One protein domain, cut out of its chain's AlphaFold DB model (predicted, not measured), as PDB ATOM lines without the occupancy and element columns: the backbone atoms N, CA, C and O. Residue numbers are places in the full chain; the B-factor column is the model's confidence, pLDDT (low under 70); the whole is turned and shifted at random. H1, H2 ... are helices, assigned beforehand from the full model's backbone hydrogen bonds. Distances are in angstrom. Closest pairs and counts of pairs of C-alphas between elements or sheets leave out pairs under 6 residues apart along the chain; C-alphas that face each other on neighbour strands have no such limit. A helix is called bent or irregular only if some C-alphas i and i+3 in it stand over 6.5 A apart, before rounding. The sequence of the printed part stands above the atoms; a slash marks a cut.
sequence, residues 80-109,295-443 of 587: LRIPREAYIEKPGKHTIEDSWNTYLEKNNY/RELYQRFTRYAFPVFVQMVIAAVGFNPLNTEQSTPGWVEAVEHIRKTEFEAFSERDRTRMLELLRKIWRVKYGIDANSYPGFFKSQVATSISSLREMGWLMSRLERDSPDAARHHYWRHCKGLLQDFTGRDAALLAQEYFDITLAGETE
ATOM      1  N   LEU A  80      30.661 -55.365  22.076       54.81
ATOM      2  CA  LEU A  80      30.152 -54.872  23.368       54.81
ATOM      3  C   LEU A  80      30.674 -55.653  24.586       54.81
ATOM      4  O   LEU A  80      29.929 -56.009  25.496       54.81
ATOM      5  N   ARG A  81      31.990 -55.868  24.636       49.16
ATOM      6  CA  ARG A  81      32.686 -56.446  25.794       49.16
ATOM      7  C   ARG A  81      33.327 -55.354  26.660       49.16
ATOM      8  O   ARG A  81      34.473 -55.488  27.071       49.16
ATOM      9  N   ILE A  82      32.610 -54.253  26.911       51.38
ATOM     10  CA  ILE A  82      33.040 -53.247  27.895       51.38
ATOM     11  C   ILE A  82      32.616 -53.768  29.276       51.38
ATOM     12  O   ILE A  82      31.413 -53.906  29.507       51.38
ATOM     13  N   PRO A  83      33.554 -54.087  30.184       51.94
ATOM     14  CA  PRO A  83      33.212 -54.558  31.523       51.94
ATOM     15  C   PRO A  83      32.396 -53.487  32.261       51.94
ATOM     16  O   PRO A  83      32.718 -52.298  32.179       51.94
ATOM     17  N   ARG A  84      31.336 -53.881  32.981       52.47
ATOM     18  CA  ARG A  84      30.482 -52.952  33.755       52.47
ATOM     19  C   ARG A  84      31.296 -52.134  34.762       52.47
ATOM     20  O   ARG A  84      30.939 -51.004  35.077       52.47
ATOM     21  N   GLU A  85      32.420 -52.683  35.201       52.69
ATOM     22  CA  GLU A  85      33.385 -52.101  36.126       52.69
ATOM     23  C   GLU A  85      34.057 -50.835  35.571       52.69
ATOM     24  O   GLU A  85      34.523 -50.009  36.348       52.69
ATOM     25  N   ALA A  86      34.059 -50.630  34.248       52.66
ATOM     26  CA  ALA A  86      34.552 -49.401  33.623       52.66
ATOM     27  C   ALA A  86      33.675 -48.165  33.898       52.66
ATOM     28  O   ALA A  86      34.127 -47.039  33.708       52.66
ATOM     29  N   TYR A  87      32.426 -48.372  34.330       52.31
ATOM     30  CA  TYR A  87      31.476 -47.311  34.674       52.31
ATOM     31  C   TYR A  87      31.427 -47.023  36.186       52.31
ATOM     32  O   TYR A  87      30.627 -46.193  36.620       52.31
ATOM     33  N   ILE A  88      32.246 -47.713  36.989       48.97
ATOM     34  CA  ILE A  88      32.301 -47.589  38.450       48.97
ATOM     35  C   ILE A  88      33.520 -46.731  38.818       48.97
ATOM     36  O   ILE A  88      34.652 -47.057  38.461       48.97
ATOM     37  N   GLU A  89      33.296 -45.607  39.504       52.62
ATOM     38  CA  GLU A  89      34.349 -44.642  39.843       52.62
ATOM     39  C   GLU A  89      35.436 -45.209  40.774       52.62
ATOM     40  O   GLU A  89      35.160 -45.898  41.757       52.62
ATOM     41  N   LYS A  90      36.685 -44.797  40.517       44.34
ATOM     42  CA  LYS A  90      37.695 -44.598  41.565       44.34
ATOM     43  C   LYS A  90      37.734 -43.096  41.892       44.34
ATOM     44  O   LYS A  90      37.843 -42.313  40.949       44.34
ATOM     45  N   PRO A  91      37.697 -42.678  43.169       38.47
ATOM     46  CA  PRO A  91      37.716 -41.260  43.535       38.47
ATOM     47  C   PRO A  91      38.968 -40.533  43.009       38.47
ATOM     48  O   PRO A  91      40.078 -41.050  43.152       38.47
ATOM     49  N   GLY A  92      38.807 -39.326  42.446       42.12
ATOM     50  CA  GLY A  92      39.912 -38.377  42.203       42.12
ATOM     51  C   GLY A  92      40.432 -38.205  40.764       42.12
ATOM     52  O   GLY A  92      41.464 -37.564  40.582       42.12
ATOM     53  N   LYS A  93      39.760 -38.728  39.732       48.22
ATOM     54  CA  LYS A  93      40.020 -38.391  38.312       48.22
ATOM     55  C   LYS A  93      38.789 -37.686  37.736       48.22
ATOM     56  O   LYS A  93      37.706 -37.966  38.232       48.22
ATOM     57  N   HIS A  94      38.962 -36.784  36.755       52.09
ATOM     58  CA  HIS A  94      37.879 -36.046  36.070       52.09
ATOM     59  C   HIS A  94      36.582 -36.856  36.043       52.09
ATOM     60  O   HIS A  94      36.579 -37.972  35.517       52.09
ATOM     61  N   THR A  95      35.535 -36.341  36.688       70.81
ATOM     62  CA  THR A  95      34.361 -37.158  36.995       70.81
ATOM     63  C   THR A  95      33.715 -37.598  35.682       70.81
ATOM     64  O   THR A  95      33.669 -36.849  34.701       70.81
ATOM     65  N   ILE A  96      33.242 -38.842  35.609       75.25
ATOM     66  CA  ILE A  96      32.523 -39.344  34.424       75.25
ATOM     67  C   ILE A  96      31.332 -38.419  34.095       75.25
ATOM     68  O   ILE A  96      30.955 -38.273  32.932       75.25
ATOM     69  N   GLU A  97      30.803 -37.739  35.113       76.75
ATOM     70  CA  GLU A  97      29.807 -36.673  35.026       76.75
ATOM     71  C   GLU A  97      30.264 -35.480  34.175       76.75
ATOM     72  O   GLU A  97      29.527 -35.065  33.282       76.75
ATOM     73  N   ASP A  98      31.483 -34.968  34.365       79.19
ATOM     74  CA  ASP A  98      32.032 -33.872  33.552       79.19
ATOM     75  C   ASP A  98      32.179 -34.280  32.081       79.19
ATOM     76  O   ASP A  98      31.846 -33.520  31.167       79.19
ATOM     77  N   SER A  99      32.632 -35.515  31.844       81.38
ATOM     78  CA  SER A  99      32.772 -36.072  30.491       81.38
ATOM     79  C   SER A  99      31.414 -36.250  29.814       81.38
ATOM     80  O   SER A  99      31.261 -35.951  28.629       81.38
ATOM     81  N   TRP A 100      30.414 -36.702  30.570       85.50
ATOM     82  CA  TRP A 100      29.037 -36.818  30.111       85.50
ATOM     83  C   TRP A 100      28.438 -35.450  29.773       85.50
ATOM     84  O   TRP A 100      27.909 -35.270  28.678       85.50
ATOM     85  N   ASN A 101      28.578 -34.462  30.658       84.56
ATOM     86  CA  ASN A 101      28.071 -33.110  30.426       84.56
ATOM     87  C   ASN A 101      28.737 -32.464  29.202       84.56
ATOM     88  O   ASN A 101      28.044 -31.957  28.321       84.56
ATOM     89  N   THR A 102      30.063 -32.586  29.080       83.81
ATOM     90  CA  THR A 102      30.819 -32.115  27.906       83.81
ATOM     91  C   THR A 102      30.358 -32.817  26.626       83.81
ATOM     92  O   THR A 102      30.223 -32.189  25.575       83.81
ATOM     93  N   TYR A 103      30.078 -34.123  26.692       85.19
ATOM     94  CA  TYR A 103      29.542 -34.883  25.564       85.19
ATOM     95  C   TYR A 103      28.148 -34.396  25.148       85.19
ATOM     96  O   TYR A 103      27.905 -34.216  23.952       85.19
ATOM     97  N   LEU A 104      27.248 -34.158  26.107       87.19
ATOM     98  CA  LEU A 104      25.913 -33.635  25.825       87.19
ATOM     99  C   LEU A 104      25.973 -32.246  25.187       87.19
ATOM    100  O   LEU A 104      25.229 -31.984  24.243       87.19
ATOM    101  N   GLU A 105      26.859 -31.375  25.669       86.19
ATOM    102  CA  GLU A 105      27.068 -30.038  25.107       86.19
ATOM    103  C   GLU A 105      27.627 -30.099  23.688       86.19
ATOM    104  O   GLU A 105      27.026 -29.551  22.767       86.19
ATOM    105  N   LYS A 106      28.725 -30.837  23.484       84.12
ATOM    106  CA  LYS A 106      29.381 -30.972  22.175       84.12
ATOM    107  C   LYS A 106      28.439 -31.506  21.092       84.12
ATOM    108  O   LYS A 106      28.616 -31.190  19.918       84.12
ATOM    109  N   ASN A 107      27.467 -32.332  21.475       81.56
ATOM    110  CA  ASN A 107      26.537 -32.977  20.550       81.56
ATOM    111  C   ASN A 107      25.114 -32.397  20.595       81.56
ATOM    112  O   ASN A 107      24.225 -32.970  19.971       81.56
ATOM    113  N   ASN A 108      24.900 -31.269  21.281       84.50
ATOM    114  CA  ASN A 108      23.610 -30.575  21.388       84.50
ATOM    115  C   ASN A 108      22.457 -31.419  21.972       84.50
ATOM    116  O   ASN A 108      21.299 -31.213  21.624       84.50
ATOM    117  N   TYR A 109      22.749 -32.339  22.891       87.62
ATOM    118  CA  TYR A 109      21.734 -33.159  23.571       87.62
ATOM    119  C   TYR A 109      21.229 -32.557  24.881       87.62
ATOM    120  O   TYR A 109      20.282 -33.068  25.474       87.62
ATOM    121  N   ARG A 295      -5.585 -36.475  16.249       79.12
ATOM    122  CA  ARG A 295      -4.571 -35.899  15.359       79.12
ATOM    123  C   ARG A 295      -3.577 -35.031  16.124       79.12
ATOM    124  O   ARG A 295      -2.380 -35.132  15.874       79.12
ATOM    125  N   GLU A 296      -4.052 -34.189  17.033       84.62
ATOM    126  CA  GLU A 296      -3.212 -33.360  17.899       84.62
ATOM    127  C   GLU A 296      -2.347 -34.227  18.813       84.62
ATOM    128  O   GLU A 296      -1.142 -34.007  18.882       84.62
ATOM    129  N   LEU A 297      -2.927 -35.251  19.450       85.75
ATOM    130  CA  LEU A 297      -2.183 -36.220  20.265       85.75
ATOM    131  C   LEU A 297      -1.076 -36.898  19.454       85.75
ATOM    132  O   LEU A 297       0.062 -36.998  19.910       85.75
ATOM    133  N   TYR A 298      -1.388 -37.310  18.224       84.44
ATOM    134  CA  TYR A 298      -0.402 -37.905  17.334       84.44
ATOM    135  C   TYR A 298       0.693 -36.906  16.941       84.44
ATOM    136  O   TYR A 298       1.869 -37.244  17.005       84.44
ATOM    137  N   GLN A 299       0.344 -35.655  16.617       86.38
ATOM    138  CA  GLN A 299       1.322 -34.598  16.325       86.38
ATOM    139  C   GLN A 299       2.222 -34.294  17.530       86.38
ATOM    140  O   GLN A 299       3.421 -34.096  17.351       86.38
ATOM    141  N   ARG A 300       1.677 -34.277  18.750       89.81
ATOM    142  CA  ARG A 300       2.451 -34.109  19.990       89.81
ATOM    143  C   ARG A 300       3.445 -35.247  20.176       89.81
ATOM    144  O   ARG A 300       4.621 -35.007  20.447       89.81
ATOM    145  N   PHE A 301       2.985 -36.478  19.968       88.94
ATOM    146  CA  PHE A 301       3.847 -37.647  19.995       88.94
ATOM    147  C   PHE A 301       4.956 -37.539  18.946       88.94
ATOM    148  O   PHE A 301       6.124 -37.530  19.320       88.94
ATOM    149  N   THR A 302       4.625 -37.404  17.658       84.81
ATOM    150  CA  THR A 302       5.630 -37.493  16.589       84.81
ATOM    151  C   THR A 302       6.556 -36.287  16.526       84.81
ATOM    152  O   THR A 302       7.743 -36.484  16.311       84.81
ATOM    153  N   ARG A 303       6.056 -35.063  16.748       84.88
ATOM    154  CA  ARG A 303       6.845 -33.833  16.563       84.88
ATOM    155  C   ARG A 303       7.616 -33.399  17.811       84.88
ATOM    156  O   ARG A 303       8.553 -32.618  17.678       84.88
ATOM    157  N   TYR A 304       7.232 -33.862  19.006       87.06
ATOM    158  CA  TYR A 304       7.804 -33.376  20.271       87.06
ATOM    159  C   TYR A 304       8.317 -34.501  21.166       87.06
ATOM    160  O   TYR A 304       9.529 -34.639  21.335       87.06
ATOM    161  N   ALA A 305       7.425 -35.319  21.730       89.88
ATOM    162  CA  ALA A 305       7.811 -36.274  22.770       89.88
ATOM    163  C   ALA A 305       8.736 -37.376  22.230       89.88
ATOM    164  O   ALA A 305       9.774 -37.685  22.820       89.88
ATOM    165  N   PHE A 306       8.392 -37.942  21.074       87.94
ATOM    166  CA  PHE A 306       9.128 -39.058  20.500       87.94
ATOM    167  C   PHE A 306      10.529 -38.677  19.985       87.94
ATOM    168  O   PHE A 306      11.474 -39.380  20.344       87.94
ATOM    169  N   PRO A 307      10.738 -37.579  19.227       85.94
ATOM    170  CA  PRO A 307      12.076 -37.161  18.808       85.94
ATOM    171  C   PRO A 307      12.992 -36.857  19.991       85.94
ATOM    172  O   PRO A 307      14.147 -37.280  19.995       85.94
ATOM    173  N   VAL A 308      12.469 -36.179  21.018       89.25
ATOM    174  CA  VAL A 308      13.215 -35.870  22.244       89.25
ATOM    175  C   VAL A 308      13.621 -37.158  22.964       89.25
ATOM    176  O   VAL A 308      14.790 -37.322  23.309       89.25
ATOM    177  N   PHE A 309      12.698 -38.112  23.118       92.06
ATOM    178  CA  PHE A 309      13.001 -39.418  23.706       92.06
ATOM    179  C   PHE A 309      14.071 -40.180  22.910       92.06
ATOM    180  O   PHE A 309      15.035 -40.687  23.483       92.06
ATOM    181  N   VAL A 310      13.949 -40.230  21.581       88.31
ATOM    182  CA  VAL A 310      14.939 -40.887  20.718       88.31
ATOM    183  C   VAL A 310      16.311 -40.219  20.850       88.31
ATOM    184  O   VAL A 310      17.308 -40.927  20.969       88.31
ATOM    185  N   GLN A 311      16.382 -38.886  20.912       88.19
ATOM    186  CA  GLN A 311      17.635 -38.163  21.160       88.19
ATOM    187  C   GLN A 311      18.253 -38.507  22.519       88.19
ATOM    188  O   GLN A 311      19.459 -38.740  22.582       88.19
ATOM    189  N   MET A 312      17.451 -38.602  23.588       91.56
ATOM    190  CA  MET A 312      17.947 -39.046  24.898       91.56
ATOM    191  C   MET A 312      18.561 -40.449  24.816       91.56
ATOM    192  O   MET A 312      19.649 -40.681  25.347       91.56
ATOM    193  N   VAL A 313      17.890 -41.385  24.133       91.00
ATOM    194  CA  VAL A 313      18.402 -42.750  23.945       91.00
ATOM    195  C   VAL A 313      19.706 -42.726  23.157       91.00
ATOM    196  O   VAL A 313      20.673 -43.334  23.600       91.00
ATOM    197  N   ILE A 314      19.745 -42.024  22.022       87.44
ATOM    198  CA  ILE A 314      20.926 -41.883  21.155       87.44
ATOM    199  C   ILE A 314      22.107 -41.320  21.946       87.44
ATOM    200  O   ILE A 314      23.199 -41.876  21.865       87.44
ATOM    201  N   ALA A 315      21.893 -40.277  22.750       87.06
ATOM    202  CA  ALA A 315      22.923 -39.701  23.608       87.06
ATOM    203  C   ALA A 315      23.441 -40.718  24.635       87.06
ATOM    204  O   ALA A 315      24.647 -40.913  24.786       87.06
ATOM    205  N   ALA A 316      22.526 -41.409  25.317       88.00
ATOM    206  CA  ALA A 316      22.867 -42.392  26.333       88.00
ATOM    207  C   ALA A 316      23.624 -43.584  25.739       88.00
ATOM    208  O   ALA A 316      24.699 -43.926  26.227       88.00
ATOM    209  N   VAL A 317      23.139 -44.198  24.654       85.44
ATOM    210  CA  VAL A 317      23.864 -45.303  24.008       85.44
ATOM    211  C   VAL A 317      25.175 -44.814  23.395       85.44
ATOM    212  O   VAL A 317      26.187 -45.482  23.588       85.44
ATOM    213  N   GLY A 318      25.174 -43.623  22.782       80.69
ATOM    214  CA  GLY A 318      26.290 -42.932  22.127       80.69
ATOM    215  C   GLY A 318      27.483 -42.616  23.023       80.69
ATOM    216  O   GLY A 318      28.623 -42.609  22.560       80.69
ATOM    217  N   PHE A 319      27.245 -42.364  24.306       81.69
ATOM    218  CA  PHE A 319      28.305 -41.958  25.220       81.69
ATOM    219  C   PHE A 319      29.236 -43.109  25.604       81.69
ATOM    220  O   PHE A 319      28.810 -44.086  26.214       81.69
ATOM    221  N   ASN A 320      30.529 -42.976  25.330       76.44
ATOM    222  CA  ASN A 320      31.541 -43.919  25.798       76.44
ATOM    223  C   ASN A 320      32.482 -43.202  26.785       76.44
ATOM    224  O   ASN A 320      33.251 -42.345  26.344       76.44
ATOM    225  N   PRO A 321      32.451 -43.530  28.092       66.50
ATOM    226  CA  PRO A 321      33.285 -42.857  29.090       66.50
ATOM    227  C   PRO A 321      34.778 -43.187  28.954       66.50
ATOM    228  O   PRO A 321      35.606 -42.479  29.515       66.50
ATOM    229  N   LEU A 322      35.136 -44.240  28.210       62.94
ATOM    230  CA  LEU A 322      36.521 -44.679  28.014       62.94
ATOM    231  C   LEU A 322      37.181 -44.093  26.758       62.94
ATOM    232  O   LEU A 322      38.278 -44.519  26.405       62.94
ATOM    233  N   ASN A 323      36.528 -43.177  26.038       56.22
ATOM    234  CA  ASN A 323      36.941 -42.827  24.679       56.22
ATOM    235  C   ASN A 323      38.146 -41.863  24.628       56.22
ATOM    236  O   ASN A 323      38.020 -40.683  24.307       56.22
ATOM    237  N   THR A 324      39.333 -42.405  24.906       46.59
ATOM    238  CA  THR A 324      40.618 -41.989  24.334       46.59
ATOM    239  C   THR A 324      40.663 -42.434  22.872       46.59
ATOM    240  O   THR A 324      41.028 -43.572  22.611       46.59
ATOM    241  N   GLU A 325      40.250 -41.574  21.938       40.53
ATOM    242  CA  GLU A 325      40.608 -41.568  20.496       40.53
ATOM    243  C   GLU A 325      40.480 -42.864  19.649       40.53
ATOM    244  O   GLU A 325      40.736 -42.826  18.446       40.53
ATOM    245  N   GLN A 326      40.032 -43.995  20.193       41.56
ATOM    246  CA  GLN A 326      39.942 -45.275  19.494       41.56
ATOM    247  C   GLN A 326      38.480 -45.626  19.226       41.56
ATOM    248  O   GLN A 326      37.709 -46.027  20.097       41.56
ATOM    249  N   SER A 327      38.115 -45.423  17.964       44.16
ATOM    250  CA  SER A 327      36.828 -45.720  17.354       44.16
ATOM    251  C   SER A 327      36.256 -47.080  17.773       44.16
ATOM    252  O   SER A 327      36.877 -48.128  17.626       44.16
ATOM    253  N   THR A 328      35.004 -47.078  18.231       51.09
ATOM    254  CA  THR A 328      34.135 -48.265  18.188       51.09
ATOM    255  C   THR A 328      33.268 -48.115  16.928       51.09
ATOM    256  O   THR A 328      32.277 -47.387  16.976       51.09
ATOM    257  N   PRO A 329      33.660 -48.677  15.764       54.91
ATOM    258  CA  PRO A 329      33.298 -48.069  14.478       54.91
ATOM    259  C   PRO A 329      31.844 -48.305  14.050       54.91
ATOM    260  O   PRO A 329      31.246 -47.436  13.438       54.91
ATOM    261  N   GLY A 330      31.223 -49.434  14.402       57.03
ATOM    262  CA  GLY A 330      29.924 -49.786  13.815       57.03
ATOM    263  C   GLY A 330      28.738 -49.016  14.405       57.03
ATOM    264  O   GLY A 330      27.992 -48.332  13.708       57.03
ATOM    265  N   TRP A 331      28.514 -49.149  15.713       60.31
ATOM    266  CA  TRP A 331      27.286 -48.644  16.338       60.31
ATOM    267  C   TRP A 331      27.313 -47.138  16.578       60.31
ATOM    268  O   TRP A 331      26.254 -46.517  16.543       60.31
ATOM    269  N   VAL A 332      28.495 -46.536  16.733       63.38
ATOM    270  CA  VAL A 332      28.641 -45.077  16.789       63.38
ATOM    271  C   VAL A 332      28.264 -44.460  15.444       63.38
ATOM    272  O   VAL A 332      27.475 -43.526  15.428       63.38
ATOM    273  N   GLU A 333      28.724 -45.015  14.317       63.62
ATOM    274  CA  GLU A 333      28.325 -44.555  12.976       63.62
ATOM    275  C   GLU A 333      26.822 -44.701  12.732       63.62
ATOM    276  O   GLU A 333      26.200 -43.838  12.117       63.62
ATOM    277  N   ALA A 334      26.211 -45.757  13.263       63.53
ATOM    278  CA  ALA A 334      24.773 -45.951  13.173       63.53
ATOM    279  C   ALA A 334      23.993 -44.931  13.999       63.53
ATOM    280  O   ALA A 334      23.080 -44.296  13.484       63.53
ATOM    281  N   VAL A 335      24.381 -44.727  15.257       68.25
ATOM    282  CA  VAL A 335      23.816 -43.694  16.137       68.25
ATOM    283  C   VAL A 335      23.998 -42.306  15.507       68.25
ATOM    284  O   VAL A 335      23.073 -41.500  15.521       68.25
ATOM    285  N   GLU A 336      25.135 -42.059  14.858       68.00
ATOM    286  CA  GLU A 336      25.436 -40.846  14.093       68.00
ATOM    287  C   GLU A 336      24.593 -40.687  12.820       68.00
ATOM    288  O   GLU A 336      24.166 -39.578  12.491       68.00
ATOM    289  N   HIS A 337      24.312 -41.771  12.101       69.12
ATOM    290  CA  HIS A 337      23.427 -41.748  10.940       69.12
ATOM    291  C   HIS A 337      21.978 -41.448  11.343       69.12
ATOM    292  O   HIS A 337      21.325 -40.609  10.718       69.12
ATOM    293  N   ILE A 338      21.504 -42.076  12.427       68.56
ATOM    294  CA  ILE A 338      20.198 -41.778  13.027       68.56
ATOM    295  C   ILE A 338      20.163 -40.324  13.516       68.56
ATOM    296  O   ILE A 338      19.145 -39.663  13.378       68.56
ATOM    297  N   ARG A 339      21.272 -39.805  14.054       67.56
ATOM    298  CA  ARG A 339      21.383 -38.410  14.500       67.56
ATOM    299  C   ARG A 339      21.263 -37.407  13.352       67.56
ATOM    300  O   ARG A 339      20.608 -36.385  13.508       67.56
ATOM    301  N   LYS A 340      21.940 -37.661  12.228       67.50
ATOM    302  CA  LYS A 340      21.993 -36.739  11.076       67.50
ATOM    303  C   LYS A 340      20.740 -36.778  10.206       67.50
ATOM    304  O   LYS A 340      20.491 -35.832   9.466       67.50
ATOM    305  N   THR A 341      19.984 -37.867  10.270       62.84
ATOM    306  CA  THR A 341      18.755 -38.046   9.498       62.84
ATOM    307  C   THR A 341      17.573 -37.771  10.414       62.84
ATOM    308  O   THR A 341      17.475 -38.379  11.475       62.84
ATOM    309  N   GLU A 342      16.657 -36.876  10.036       65.44
ATOM    310  CA  GLU A 342      15.445 -36.667  10.834       65.44
ATOM    311  C   GLU A 342      14.726 -38.007  11.019       65.44
ATOM    312  O   GLU A 342      14.443 -38.706  10.045       65.44
ATOM    313  N   PHE A 343      14.439 -38.395  12.266       65.38
ATOM    314  CA  PHE A 343      13.819 -39.694  12.545       65.38
ATOM    315  C   PHE A 343      12.475 -39.854  11.794       65.38
ATOM    316  O   PHE A 343      12.091 -40.948  11.372       65.38
ATOM    317  N   GLU A 344      11.786 -38.733  11.561       63.91
ATOM    318  CA  GLU A 344      10.561 -38.645  10.764       63.91
ATOM    319  C   GLU A 344      10.777 -38.882   9.254       63.91
ATOM    320  O   GLU A 344       9.846 -39.293   8.564       63.91
ATOM    321  N   ALA A 345      11.992 -38.726   8.724       70.50
ATOM    322  CA  ALA A 345      12.297 -38.991   7.317       70.50
ATOM    323  C   ALA A 345      12.447 -40.491   6.998       70.50
ATOM    324  O   ALA A 345      12.390 -40.885   5.831       70.50
ATOM    325  N   PHE A 346      12.620 -41.344   8.015       71.44
ATOM    326  CA  PHE A 346      12.708 -42.792   7.822       71.44
ATOM    327  C   PHE A 346      11.355 -43.420   7.494       71.44
ATOM    328  O   PHE A 346      10.315 -43.029   8.032       71.44
ATOM    329  N   SER A 347      11.397 -44.470   6.669       79.44
ATOM    330  CA  SER A 347      10.250 -45.353   6.471       79.44
ATOM    331  C   SER A 347       9.874 -46.048   7.784       79.44
ATOM    332  O   SER A 347      10.711 -46.252   8.664       79.44
ATOM    333  N   GLU A 348       8.618 -46.472   7.924       78.19
ATOM    334  CA  GLU A 348       8.152 -47.160   9.134       78.19
ATOM    335  C   GLU A 348       8.967 -48.431   9.449       78.19
ATOM    336  O   GLU A 348       9.292 -48.720  10.606       78.19
ATOM    337  N   ARG A 349       9.362 -49.163   8.401       80.88
ATOM    338  CA  ARG A 349      10.217 -50.349   8.506       80.88
ATOM    339  C   ARG A 349      11.599 -50.004   9.057       80.88
ATOM    340  O   ARG A 349      12.107 -50.726   9.914       80.88
ATOM    341  N   ASP A 350      12.194 -48.910   8.588       80.25
ATOM    342  CA  ASP A 350      13.514 -48.468   9.044       80.25
ATOM    343  C   ASP A 350      13.460 -47.981  10.493       80.25
ATOM    344  O   ASP A 350      14.270 -48.419  11.308       80.25
ATOM    345  N   ARG A 351      12.433 -47.199  10.863       80.62
ATOM    346  CA  ARG A 351      12.198 -46.778  12.258       80.62
ATOM    347  C   ARG A 351      12.083 -47.969  13.204       80.62
ATOM    348  O   ARG A 351      12.657 -47.954  14.291       80.62
ATOM    349  N   THR A 352      11.359 -49.007  12.786       85.25
ATOM    350  CA  THR A 352      11.186 -50.240  13.569       85.25
ATOM    351  C   THR A 352      12.530 -50.905  13.837       85.25
ATOM    352  O   THR A 352      12.870 -51.170  14.989       85.25
ATOM    353  N   ARG A 353      13.328 -51.107  12.785       82.25
ATOM    354  CA  ARG A 353      14.658 -51.718  12.880       82.25
ATOM    355  C   ARG A 353      15.622 -50.886  13.719       82.25
ATOM    356  O   ARG A 353      16.358 -51.437  14.529       82.25
ATOM    357  N   MET A 354      15.593 -49.564  13.569       82.56
ATOM    358  CA  MET A 354      16.420 -48.650  14.355       82.56
ATOM    359  C   MET A 354      16.068 -48.702  15.842       82.56
ATOM    360  O   MET A 354      16.962 -48.790  16.676       82.56
ATOM    361  N   LEU A 355      14.781 -48.699  16.199       87.62
ATOM    362  CA  LEU A 355      14.363 -48.820  17.598       87.62
ATOM    363  C   LEU A 355      14.686 -50.197  18.180       87.62
ATOM    364  O   LEU A 355      15.092 -50.296  19.338       87.62
ATOM    365  N   GLU A 356      14.549 -51.260  17.387       87.06
ATOM    366  CA  GLU A 356      14.971 -52.602  17.783       87.06
ATOM    367  C   GLU A 356      16.475 -52.649  18.084       87.06
ATOM    368  O   GLU A 356      16.885 -53.150  19.132       87.06
ATOM    369  N   LEU A 357      17.285 -52.077  17.198       82.94
ATOM    370  CA  LEU A 357      18.729 -51.967  17.339       82.94
ATOM    371  C   LEU A 357      19.128 -51.147  18.573       82.94
ATOM    372  O   LEU A 357      19.922 -51.620  19.386       82.94
ATOM    373  N   LEU A 358      18.554 -49.952  18.749       86.50
ATOM    374  CA  LEU A 358      18.804 -49.097  19.913       86.50
ATOM    375  C   LEU A 358      18.479 -49.837  21.212       86.50
ATOM    376  O   LEU A 358      19.264 -49.794  22.155       86.50
ATOM    377  N   ARG A 359      17.376 -50.592  21.244       89.38
ATOM    378  CA  ARG A 359      17.007 -51.420  22.396       89.38
ATOM    379  C   ARG A 359      17.967 -52.583  22.634       89.38
ATOM    380  O   ARG A 359      18.268 -52.893  23.785       89.38
ATOM    381  N   LYS A 360      18.475 -53.230  21.580       84.31
ATOM    382  CA  LYS A 360      19.519 -54.263  21.710       84.31
ATOM    383  C   LYS A 360      20.789 -53.666  22.325       84.31
ATOM    384  O   LYS A 360      21.268 -54.200  23.323       84.31
ATOM    385  N   ILE A 361      21.278 -52.542  21.795       80.88
ATOM    386  CA  ILE A 361      22.457 -51.832  22.327       80.88
ATOM    387  C   ILE A 361      22.223 -51.438  23.788       80.88
ATOM    388  O   ILE A 361      23.074 -51.696  24.639       80.88
ATOM    389  N   TRP A 362      21.046 -50.883  24.092       86.50
ATOM    390  CA  TRP A 362      20.643 -50.505  25.443       86.50
ATOM    391  C   TRP A 362      20.792 -51.655  26.434       86.50
ATOM    392  O   TRP A 362      21.488 -51.536  27.439       86.50
ATOM    393  N   ARG A 363      20.171 -52.796  26.126       85.88
ATOM    394  CA  ARG A 363      20.164 -53.973  27.000       85.88
ATOM    395  C   ARG A 363      21.552 -54.537  27.234       85.88
ATOM    396  O   ARG A 363      21.821 -55.027  28.323       85.88
ATOM    397  N   VAL A 364      22.428 -54.469  26.240       80.06
ATOM    398  CA  VAL A 364      23.809 -54.912  26.415       80.06
ATOM    399  C   VAL A 364      24.582 -53.937  27.309       80.06
ATOM    400  O   VAL A 364      25.288 -54.368  28.215       80.06
ATOM    401  N   LYS A 365      24.415 -52.627  27.099       78.06
ATOM    402  CA  LYS A 365      25.169 -51.591  27.818       78.06
ATOM    403  C   LYS A 365      24.709 -51.398  29.264       78.06
ATOM    404  O   LYS A 365      25.531 -51.311  30.170       78.06
ATOM    405  N   TYR A 366      23.400 -51.338  29.478       81.19
ATOM    406  CA  TYR A 366      22.793 -50.973  30.757       81.19
ATOM    407  C   TYR A 366      21.975 -52.105  31.384       81.19
ATOM    408  O   TYR A 366      21.688 -52.074  32.576       81.19
ATOM    409  N   GLY A 367      21.632 -53.152  30.629       83.31
ATOM    410  CA  GLY A 367      20.705 -54.181  31.098       83.31
ATOM    411  C   GLY A 367      19.252 -53.701  31.126       83.31
ATOM    412  O   GLY A 367      18.889 -52.697  30.514       83.31
ATOM    413  N   ILE A 368      18.414 -54.462  31.830       82.44
ATOM    414  CA  ILE A 368      16.976 -54.189  32.005       82.44
ATOM    415  C   ILE A 368      16.638 -53.585  33.375       82.44
ATOM    416  O   ILE A 368      15.525 -53.113  33.570       82.44
ATOM    417  N   ASP A 369      17.576 -53.611  34.323       82.81
ATOM    418  CA  ASP A 369      17.361 -53.108  35.679       82.81
ATOM    419  C   ASP A 369      17.884 -51.674  35.806       82.81
ATOM    420  O   ASP A 369      19.097 -51.448  35.847       82.81
ATOM    421  N   ALA A 370      16.968 -50.711  35.905       81.50
ATOM    422  CA  ALA A 370      17.289 -49.294  36.073       81.50
ATOM    423  C   ALA A 370      18.092 -48.999  37.357       81.50
ATOM    424  O   ALA A 370      18.851 -48.026  37.413       81.50
ATOM    425  N   ASN A 371      18.025 -49.868  38.373       81.38
ATOM    426  CA  ASN A 371      18.845 -49.724  39.577       81.38
ATOM    427  C   ASN A 371      20.332 -49.960  39.304       81.38
ATOM    428  O   ASN A 371      21.175 -49.467  40.053       81.38
ATOM    429  N   SER A 372      20.671 -50.643  38.211       77.81
ATOM    430  CA  SER A 372      22.056 -50.888  37.804       77.81
ATOM    431  C   SER A 372      22.666 -49.752  36.974       77.81
ATOM    432  O   SER A 372      23.825 -49.839  36.570       77.81
ATOM    433  N   TYR A 373      21.918 -48.672  36.724       84.56
ATOM    434  CA  TYR A 373      22.394 -47.577  35.881       84.56
ATOM    435  C   TYR A 373      23.492 -46.754  36.560       84.56
ATOM    436  O   TYR A 373      23.432 -46.544  37.780       84.56
ATOM    437  N   PRO A 374      24.468 -46.239  35.785       82.75
ATOM    438  CA  PRO A 374      25.457 -45.304  36.304       82.75
ATOM    439  C   PRO A 374      24.798 -44.080  36.950       82.75
ATOM    440  O   PRO A 374      23.776 -43.591  36.460       82.75
ATOM    441  N   GLY A 375      25.394 -43.562  38.031       80.12
ATOM    442  CA  GLY A 375      24.847 -42.438  38.807       80.12
ATOM    443  C   GLY A 375      24.566 -41.195  37.959       80.12
ATOM    444  O   GLY A 375      23.450 -40.675  37.993       80.12
ATOM    445  N   PHE A 376      25.524 -40.807  37.107       80.50
ATOM    446  CA  PHE A 376      25.371 -39.678  36.184       80.50
ATOM    447  C   PHE A 376      24.117 -39.812  35.311       80.50
ATOM    448  O   PHE A 376      23.389 -38.845  35.101       80.50
ATOM    449  N   PHE A 377      23.827 -41.025  34.831       84.56
ATOM    450  CA  PHE A 377      22.700 -41.274  33.946       84.56
ATOM    451  C   PHE A 377      21.374 -41.298  34.716       84.56
ATOM    452  O   PHE A 377      20.395 -40.714  34.258       84.56
ATOM    453  N   LYS A 378      21.348 -41.881  35.922       86.50
ATOM    454  CA  LYS A 378      20.177 -41.816  36.814       86.50
ATOM    455  C   LYS A 378      19.760 -40.374  37.102       86.50
ATOM    456  O   LYS A 378      18.572 -40.073  37.054       86.50
ATOM    457  N   SER A 379      20.728 -39.488  37.343       85.31
ATOM    458  CA  SER A 379      20.478 -38.055  37.553       85.31
ATOM    459  C   SER A 379      19.812 -37.397  36.333       85.31
ATOM    460  O   SER A 379      18.846 -36.644  36.468       85.31
ATOM    461  N   GLN A 380      20.249 -37.752  35.121       88.62
ATOM    462  CA  GLN A 380      19.631 -37.249  33.889       88.62
ATOM    463  C   GLN A 380      18.214 -37.777  33.672       88.62
ATOM    464  O   GLN A 380      17.328 -36.997  33.339       88.62
ATOM    465  N   VAL A 381      17.975 -39.074  33.904       89.44
ATOM    466  CA  VAL A 381      16.625 -39.663  33.836       89.44
ATOM    467  C   VAL A 381      15.694 -39.011  34.857       89.44
ATOM    468  O   VAL A 381      14.541 -38.728  34.547       89.44
ATOM    469  N   ALA A 382      16.190 -38.737  36.068       88.62
ATOM    470  CA  ALA A 382      15.426 -38.031  37.090       88.62
ATOM    471  C   ALA A 382      15.084 -36.596  36.656       88.62
ATOM    472  O   ALA A 382      13.955 -36.156  36.847       88.62
ATOM    473  N   THR A 383      16.021 -35.891  36.018       89.88
ATOM    474  CA  THR A 383      15.803 -34.527  35.508       89.88
ATOM    475  C   THR A 383      14.773 -34.496  34.376       89.88
ATOM    476  O   THR A 383      13.928 -33.602  34.328       89.88
ATOM    477  N   SER A 384      14.788 -35.496  33.490       92.88
ATOM    478  CA  SER A 384      13.874 -35.586  32.347       92.88
ATOM    479  C   SER A 384      12.593 -36.383  32.618       92.88
ATOM    480  O   SER A 384      11.822 -36.653  31.691       92.88
ATOM    481  N   ILE A 385      12.327 -36.755  33.876       92.44
ATOM    482  CA  ILE A 385      11.228 -37.664  34.220       92.44
ATOM    483  C   ILE A 385       9.857 -37.123  33.813       92.44
ATOM    484  O   ILE A 385       8.989 -37.904  33.432       92.44
ATOM    485  N   SER A 386       9.649 -35.801  33.826       91.69
ATOM    486  CA  SER A 386       8.389 -35.201  33.370       91.69
ATOM    487  C   SER A 386       8.146 -35.436  31.877       91.69
ATOM    488  O   SER A 386       7.042 -35.831  31.505       91.69
ATOM    489  N   SER A 387       9.182 -35.315  31.044       93.19
ATOM    490  CA  SER A 387       9.133 -35.600  29.601       93.19
ATOM    491  C   SER A 387       8.880 -37.086  29.325       93.19
ATOM    492  O   SER A 387       8.133 -37.453  28.421       93.19
ATOM    493  N   LEU A 388       9.467 -37.968  30.140       95.12
ATOM    494  CA  LEU A 388       9.270 -39.418  30.042       95.12
ATOM    495  C   LEU A 388       7.861 -39.844  30.481       95.12
ATOM    496  O   LEU A 388       7.260 -40.721  29.860       95.12
ATOM    497  N   ARG A 389       7.312 -39.200  31.519       94.56
ATOM    498  CA  ARG A 389       5.917 -39.368  31.950       94.56
ATOM    499  C   ARG A 389       4.942 -38.936  30.863       94.56
ATOM    500  O   ARG A 389       4.023 -39.687  30.552       94.56
ATOM    501  N   GLU A 390       5.183 -37.784  30.237       93.62
ATOM    502  CA  GLU A 390       4.380 -37.316  29.104       93.62
ATOM    503  C   GLU A 390       4.430 -38.296  27.927       93.62
ATOM    504  O   GLU A 390       3.396 -38.621  27.346       93.62
ATOM    505  N   MET A 391       5.615 -38.818  27.598       93.69
ATOM    506  CA  MET A 391       5.769 -39.839  26.563       93.69
ATOM    507  C   MET A 391       4.949 -41.097  26.888       93.69
ATOM    508  O   MET A 391       4.194 -41.574  26.040       93.69
ATOM    509  N   GLY A 392       5.049 -41.615  28.117       93.50
ATOM    510  CA  GLY A 392       4.247 -42.755  28.575       93.50
ATOM    511  C   GLY A 392       2.745 -42.484  28.482       93.50
ATOM    512  O   GLY A 392       2.000 -43.305  27.945       93.50
ATOM    513  N   TRP A 393       2.317 -41.294  28.907       92.12
ATOM    514  CA  TRP A 393       0.937 -40.833  28.795       92.12
ATOM    515  C   TRP A 393       0.442 -40.780  27.345       92.12
ATOM    516  O   TRP A 393      -0.591 -41.379  27.040       92.12
ATOM    517  N   LEU A 394       1.183 -40.130  26.441       91.44
ATOM    518  CA  LEU A 394       0.840 -40.034  25.018       91.44
ATOM    519  C   LEU A 394       0.708 -41.420  24.389       91.44
ATOM    520  O   LEU A 394      -0.244 -41.671  23.649       91.44
ATOM    521  N   MET A 395       1.626 -42.334  24.710       90.44
ATOM    522  CA  MET A 395       1.565 -43.706  24.215       90.44
ATOM    523  C   MET A 395       0.309 -44.431  24.710       90.44
ATOM    524  O   MET A 395      -0.429 -45.000  23.909       90.44
ATOM    525  N   SER A 396       0.027 -44.389  26.012       88.88
ATOM    526  CA  SER A 396      -1.169 -45.023  26.576       88.88
ATOM    527  C   SER A 396      -2.469 -44.421  26.032       88.88
ATOM    528  O   SER A 396      -3.421 -45.154  25.768       88.88
ATOM    529  N   ARG A 397      -2.509 -43.099  25.826       84.12
ATOM    530  CA  ARG A 397      -3.668 -42.389  25.271       84.12
ATOM    531  C   ARG A 397      -3.907 -42.768  23.808       84.12
ATOM    532  O   ARG A 397      -5.029 -43.110  23.450       84.12
ATOM    533  N   LEU A 398      -2.862 -42.766  22.980       85.75
ATOM    534  CA  LEU A 398      -2.959 -43.141  21.566       85.75
ATOM    535  C   LEU A 398      -3.345 -44.616  21.380       85.75
ATOM    536  O   LEU A 398      -4.146 -44.913  20.500       85.75
ATOM    537  N   GLU A 399      -2.854 -45.526  22.230       87.12
ATOM    538  CA  GLU A 399      -3.264 -46.940  22.222       87.12
ATOM    539  C   GLU A 399      -4.767 -47.124  22.464       87.12
ATOM    540  O   GLU A 399      -5.380 -47.996  21.847       87.12
ATOM    541  N   ARG A 400      -5.356 -46.317  23.353       81.88
ATOM    542  CA  ARG A 400      -6.775 -46.421  23.698       81.88
ATOM    543  C   ARG A 400      -7.674 -45.699  22.694       81.88
ATOM    544  O   ARG A 400      -8.665 -46.274  22.257       81.88
ATOM    545  N   ASP A 401      -7.332 -44.464  22.339       72.31
ATOM    546  CA  ASP A 401      -8.246 -43.561  21.625       72.31
ATOM    547  C   ASP A 401      -8.063 -43.590  20.107       72.31
ATOM    548  O   ASP A 401      -8.968 -43.234  19.358       72.31
ATOM    549  N   SER A 402      -6.878 -43.979  19.636       73.69
ATOM    550  CA  SER A 402      -6.558 -44.020  18.212       73.69
ATOM    551  C   SER A 402      -5.736 -45.268  17.887       73.69
ATOM    552  O   SER A 402      -4.567 -45.149  17.505       73.69
ATOM    553  N   PRO A 403      -6.329 -46.477  17.990       77.38
ATOM    554  CA  PRO A 403      -5.605 -47.734  17.814       77.38
ATOM    555  C   PRO A 403      -4.862 -47.815  16.480       77.38
ATOM    556  O   PRO A 403      -3.778 -48.381  16.423       77.38
ATOM    557  N   ASP A 404      -5.398 -47.208  15.418       75.31
ATOM    558  CA  ASP A 404      -4.743 -47.164  14.107       75.31
ATOM    559  C   ASP A 404      -3.420 -46.380  14.127       75.31
ATOM    560  O   ASP A 404      -2.469 -46.778  13.460       75.31
ATOM    561  N   ALA A 405      -3.309 -45.341  14.962       69.75
ATOM    562  CA  ALA A 405      -2.052 -44.624  15.196       69.75
ATOM    563  C   ALA A 405      -1.071 -45.429  16.069       69.75
ATOM    564  O   ALA A 405       0.138 -45.239  15.985       69.75
ATOM    565  N   ALA A 406      -1.569 -46.353  16.895       69.88
ATOM    566  CA  ALA A 406      -0.747 -47.240  17.720       69.88
ATOM    567  C   ALA A 406      -0.383 -48.570  17.024       69.88
ATOM    568  O   ALA A 406       0.401 -49.359  17.554       69.88
ATOM    569  N   ARG A 407      -0.925 -48.835  15.827       75.44
ATOM    570  CA  ARG A 407      -0.651 -50.049  15.033       75.44
ATOM    571  C   ARG A 407       0.687 -50.028  14.298       75.44
ATOM    572  O   ARG A 407       1.039 -51.040  13.693       75.44
ATOM    573  N   HIS A 408       1.439 -48.930  14.367       74.94
ATOM    574  CA  HIS A 408       2.743 -48.855  13.719       74.94
ATOM    575  C   HIS A 408       3.701 -49.936  14.238       74.94
ATOM    576  O   HIS A 408       3.814 -50.182  15.441       74.94
ATOM    577  N   HIS A 409       4.462 -50.550  13.333       75.50
ATOM    578  CA  HIS A 409       5.358 -51.667  13.645       75.50
ATOM    579  C   HIS A 409       6.430 -51.318  14.692       75.50
ATOM    580  O   HIS A 409       6.871 -52.180  15.455       75.50
ATOM    581  N   TYR A 410       6.811 -50.043  14.795       80.12
ATOM    582  CA  TYR A 410       7.812 -49.581  15.753       80.12
ATOM    583  C   TYR A 410       7.262 -49.332  17.165       80.12
ATOM    584  O   TYR A 410       8.047 -49.169  18.103       80.12
ATOM    585  N   TRP A 411       5.938 -49.339  17.350       87.50
ATOM    586  CA  TRP A 411       5.282 -48.986  18.611       87.50
ATOM    587  C   TRP A 411       5.707 -49.893  19.770       87.50
ATOM    588  O   TRP A 411       6.134 -49.430  20.830       87.50
ATOM    589  N   ARG A 412       5.705 -51.211  19.530       88.25
ATOM    590  CA  ARG A 412       6.141 -52.224  20.504       88.25
ATOM    591  C   ARG A 412       7.600 -52.034  20.927       88.25
ATOM    592  O   ARG A 412       7.931 -52.215  22.100       88.25
ATOM    593  N   HIS A 413       8.471 -51.691  19.979       89.69
ATOM    594  CA  HIS A 413       9.891 -51.471  20.251       89.69
ATOM    595  C   HIS A 413      10.110 -50.176  21.030       89.69
ATOM    596  O   HIS A 413      10.878 -50.186  21.987       89.69
ATOM    597  N   CYS A 414       9.382 -49.109  20.689       89.81
ATOM    598  CA  CYS A 414       9.400 -47.847  21.420       89.81
ATOM    599  C   CYS A 414       8.942 -48.026  22.876       89.81
ATOM    600  O   CYS A 414       9.678 -47.658  23.785       89.81
ATOM    601  N   LYS A 415       7.801 -48.690  23.113       91.44
ATOM    602  CA  LYS A 415       7.268 -48.940  24.467       91.44
ATOM    603  C   LYS A 415       8.244 -49.744  25.314       91.44
ATOM    604  O   LYS A 415       8.503 -49.428  26.469       91.44
ATOM    605  N   GLY A 416       8.813 -50.783  24.711       92.12
ATOM    606  CA  GLY A 416       9.800 -51.613  25.373       92.12
ATOM    607  C   GLY A 416      11.120 -50.891  25.645       92.12
ATOM    608  O   GLY A 416      11.745 -51.156  26.661       92.12
ATOM    609  N   LEU A 417      11.543 -49.991  24.761       92.75
ATOM    610  CA  LEU A 417      12.721 -49.156  24.970       92.75
ATOM    611  C   LEU A 417      12.474 -48.104  26.055       92.75
ATOM    612  O   LEU A 417      13.362 -47.886  26.860       92.75
ATOM    613  N   LEU A 418      11.282 -47.501  26.117       94.56
ATOM    614  CA  LEU A 418      10.882 -46.589  27.194       94.56
ATOM    615  C   LEU A 418      10.876 -47.305  28.549       94.56
ATOM    616  O   LEU A 418      11.399 -46.774  29.527       94.56
ATOM    617  N   GLN A 419      10.337 -48.527  28.589       94.06
ATOM    618  CA  GLN A 419      10.351 -49.353  29.792       94.06
ATOM    619  C   GLN A 419      11.768 -49.706  30.222       94.06
ATOM    620  O   GLN A 419      12.093 -49.556  31.396       94.06
ATOM    621  N   ASP A 420      12.607 -50.142  29.277       92.31
ATOM    622  CA  ASP A 420      14.005 -50.417  29.567       92.31
ATOM    623  C   ASP A 420      14.657 -49.110  30.084       92.31
ATOM    624  O   ASP A 420      15.166 -49.113  31.190       92.31
ATOM    625  N   PHE A 421      14.527 -47.973  29.388       92.69
ATOM    626  CA  PHE A 421      15.152 -46.677  29.717       92.69
ATOM    627  C   PHE A 421      14.764 -46.090  31.080       92.69
ATOM    628  O   PHE A 421      15.589 -45.469  31.746       92.69
ATOM    629  N   THR A 422      13.506 -46.237  31.488       91.88
ATOM    630  CA  THR A 422      12.974 -45.610  32.712       91.88
ATOM    631  C   THR A 422      12.849 -46.579  33.883       91.88
ATOM    632  O   THR A 422      12.668 -46.147  35.020       91.88
ATOM    633  N   GLY A 423      12.885 -47.888  33.618       90.50
ATOM    634  CA  GLY A 423      12.487 -48.922  34.573       90.50
ATOM    635  C   GLY A 423      10.985 -48.934  34.892       90.50
ATOM    636  O   GLY A 423      10.563 -49.672  35.780       90.50
ATOM    637  N   ARG A 424      10.170 -48.123  34.203       90.88
ATOM    638  CA  ARG A 424       8.724 -47.971  34.421       90.88
ATOM    639  C   ARG A 424       7.990 -48.278  33.128       90.88
ATOM    640  O   ARG A 424       8.419 -47.875  32.052       90.88
ATOM    641  N   ASP A 425       6.877 -48.996  33.203       91.75
ATOM    642  CA  ASP A 425       6.046 -49.156  32.014       91.75
ATOM    643  C   ASP A 425       5.296 -47.853  31.671       91.75
ATOM    644  O   ASP A 425       5.205 -46.917  32.469       91.75
ATOM    645  N   ALA A 426       4.764 -47.791  30.448       91.06
ATOM    646  CA  ALA A 426       4.045 -46.613  29.969       91.06
ATOM    647  C   ALA A 426       2.792 -46.292  30.805       91.06
ATOM    648  O   ALA A 426       2.447 -45.121  30.928       91.06
ATOM    649  N   ALA A 427       2.136 -47.295  31.401       89.69
ATOM    650  CA  ALA A 427       0.915 -47.089  32.174       89.69
ATOM    651  C   ALA A 427       1.214 -46.422  33.525       89.69
ATOM    652  O   ALA A 427       0.528 -45.475  33.907       89.69
ATOM    653  N   LEU A 428       2.272 -46.862  34.212       91.44
ATOM    654  CA  LEU A 428       2.752 -46.228  35.436       91.44
ATOM    655  C   LEU A 428       3.218 -44.792  35.163       91.44
ATOM    656  O   LEU A 428       2.840 -43.873  35.885       91.44
ATOM    657  N   LEU A 429       3.982 -44.582  34.086       92.50
ATOM    658  CA  LEU A 429       4.400 -43.245  33.651       92.50
ATOM    659  C   LEU A 429       3.201 -42.336  33.347       92.50
ATOM    660  O   LEU A 429       3.204 -41.172  33.742       92.50
ATOM    661  N   ALA A 430       2.166 -42.871  32.693       88.81
ATOM    662  CA  ALA A 430       0.939 -42.141  32.403       88.81
ATOM    663  C   ALA A 430       0.188 -41.730  33.676       88.81
ATOM    664  O   ALA A 430      -0.333 -40.620  33.739       88.81
ATOM    665  N   GLN A 431       0.140 -42.597  34.691       85.56
ATOM    666  CA  GLN A 431      -0.474 -42.270  35.976       85.56
ATOM    667  C   GLN A 431       0.286 -41.144  36.687       85.56
ATOM    668  O   GLN A 431      -0.307 -40.142  37.081       85.56
ATOM    669  N   GLU A 432       1.607 -41.270  36.794       87.12
ATOM    670  CA  GLU A 432       2.445 -40.250  37.426       87.12
ATOM    671  C   GLU A 432       2.448 -38.917  36.676       87.12
ATOM    672  O   GLU A 432       2.698 -37.869  37.274       87.12
ATOM    673  N   TYR A 433       2.186 -38.937  35.368       89.62
ATOM    674  CA  TYR A 433       2.017 -37.713  34.600       89.62
ATOM    675  C   TYR A 433       0.883 -36.857  35.171       89.62
ATOM    676  O   TYR A 433       1.075 -35.664  35.389       89.62
ATOM    677  N   PHE A 434      -0.260 -37.469  35.486       81.19
ATOM    678  CA  PHE A 434      -1.388 -36.775  36.105       81.19
ATOM    679  C   PHE A 434      -1.099 -36.379  37.550       81.19
ATOM    680  O   PHE A 434      -1.237 -35.210  37.908       81.19
ATOM    681  N   ASP A 435      -0.690 -37.357  38.360       80.44
ATOM    682  CA  ASP A 435      -0.611 -37.203  39.814       80.44
ATOM    683  C   ASP A 435       0.544 -36.281  40.241       80.44
ATOM    684  O   ASP A 435       0.470 -35.660  41.297       80.44
ATOM    685  N   ILE A 436       1.606 -36.174  39.431       84.62
ATOM    686  CA  ILE A 436       2.812 -35.412  39.780       84.62
ATOM    687  C   ILE A 436       3.044 -34.265  38.797       84.62
ATOM    688  O   ILE A 436       3.118 -33.113  39.215       84.62
ATOM    689  N   THR A 437       3.177 -34.552  37.496       88.31
ATOM    690  CA  THR A 437       3.594 -33.524  36.526       88.31
ATOM    691  C   THR A 437       2.504 -32.473  36.312       88.31
ATOM    692  O   THR A 437       2.736 -31.293  36.552       88.31
ATOM    693  N   LEU A 438       1.300 -32.885  35.906       87.25
ATOM    694  CA  LEU A 438       0.200 -31.957  35.631       87.25
ATOM    695  C   LEU A 438      -0.325 -31.296  36.907       87.25
ATOM    696  O   LEU A 438      -0.695 -30.124  36.875       87.25
ATOM    697  N   ALA A 439      -0.349 -32.020  38.030       84.56
ATOM    698  CA  ALA A 439      -0.687 -31.440  39.326       84.56
ATOM    699  C   ALA A 439       0.266 -30.285  39.691       84.56
ATOM    700  O   ALA A 439      -0.211 -29.192  39.998       84.56
ATOM    701  N   GLY A 440       1.582 -30.491  39.553       84.38
ATOM    702  CA  GLY A 440       2.587 -29.448  39.777       84.38
ATOM    703  C   GLY A 440       2.440 -28.257  38.826       84.38
ATOM    704  O   GLY A 440       2.396 -27.117  39.278       84.38
ATOM    705  N   GLU A 441       2.263 -28.503  37.522       88.25
ATOM    706  CA  GLU A 441       2.024 -27.432  36.534       88.25
ATOM    707  C   GLU A 441       0.768 -26.607  36.861       88.25
ATOM    708  O   GLU A 441       0.735 -25.389  36.672       88.25
ATOM    709  N   THR A 442      -0.279 -27.264  37.362       86.31
ATOM    710  CA  THR A 442      -1.525 -26.593  37.744       86.31
ATOM    711  C   THR A 442      -1.330 -25.720  38.978       86.31
ATOM    712  O   THR A 442      -1.818 -24.591  39.018       86.31
ATOM    713  N   GLU A 443      -0.600 -26.213  39.979       83.31
ATOM    714  CA  GLU A 443      -0.261 -25.428  41.163       83.31
ATOM    715  C   GLU A 443       0.602 -24.210  40.801       83.31
ATOM    716  O   GLU A 443       0.338 -23.108  41.283       83.31
TER     717      GLU A 443
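This is residues 80 to 109 and 295 to 443 of the 587 residues of an uncharacterized protein of fungal sp. No.14919 (UniProt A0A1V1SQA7). A long helix, H3, bent but running nearly straight, forms the core along the longest axis. H4 and the far end of H5 pack on its second half, H7 packs on its first half, H9 packs between H5 and H7, and H10 crosses H7. The printed part has 179 residues with ten named helices, H1 to H10 in order, and no named strand, all helix in class. It is compact, with a radius of gyration of the C-alphas of 16.8 A and spans of 50 by 40 by 27 A.

Start at H1, residues 84 to 87, which touches no helix. H2, residues 96 to 106, and H6, residues 375 to 383, only just touch, with 3 pairs of C-alphas within 8 A, the closest being Glu 97 and Phe 376 at 5.5 A. Past the cut, H3, residues 295 to 318, was assigned as one helix by its hydrogen bonds but is bent, with C-alphas 303 and 306 6.9 A apart; its arms H3a, residues 295 to 303, and H3b, residues 306 to 318, stand at a shallow tilt of 22 degrees. H3b and H4, residues 329 to 340, form a hairpin; their closest C-alphas, of Ile 314 and Val 335, are 6.1 A apart. H5, residues 348 to 365, touches H3b with residues 358 to 365 alone, closest at the C-alphas of Trp 362 and Val 317, 6.3 A. The hub is H7, residues 385 to 401; its residues 391 to 398 alone touch H3a, closest at the C-alphas of Leu 394 and Phe 301, 6.3 A. H8, residues 403 to 406, touches H7, with the C-alphas of Ala 406 and Glu 399 closest at 5.2 A. H9, residues 411 to 422, touches H5 at a shallow tilt of 26 degrees, the same way, with the C-alphas of Leu 417 and Arg 359 closest at 5.5 A. H10, residues 426 to 443, touches H7 at a steep tilt of 62 degrees, with the C-alphas of Ala 430 and Trp 393 closest at 3.8 A. Every O i to N i+4 pair is within hydrogen-bond range in H2, H3a, H3b, H5, H6, H7 and H9, against 7 of 8 in H4 and 11 of 14 in H10; H1 and H8 are too short for one.

Find C-alpha 84 at (30.482, -52.952, 33.755), where H1 begins. From C-alpha 348 at (8.152, -47.160, 9.134), H5 runs 25.7 A; H7 runs 23.9 A and H3b 17.7 A. H10 runs 24.3 A to C-alpha 443 at (-0.261, -25.428, 41.163), with a kink of 27 degrees near residue 433; it is only just irregular, C-alphas 435 and 438 being 6.8 A apart.

The two C-alphas farthest apart, of Gly 92 and Asp 404, are 53.5 A apart. Residues 110 to 294 are not printed, and C-alphas 109 and 295 are 27.7 A apart across the cut. Of the links printed whole, none is long. Mean pLDDT of the printed part is 78.9; residues 80 to 94, 321 to 344 and 405 to 406 are under 70.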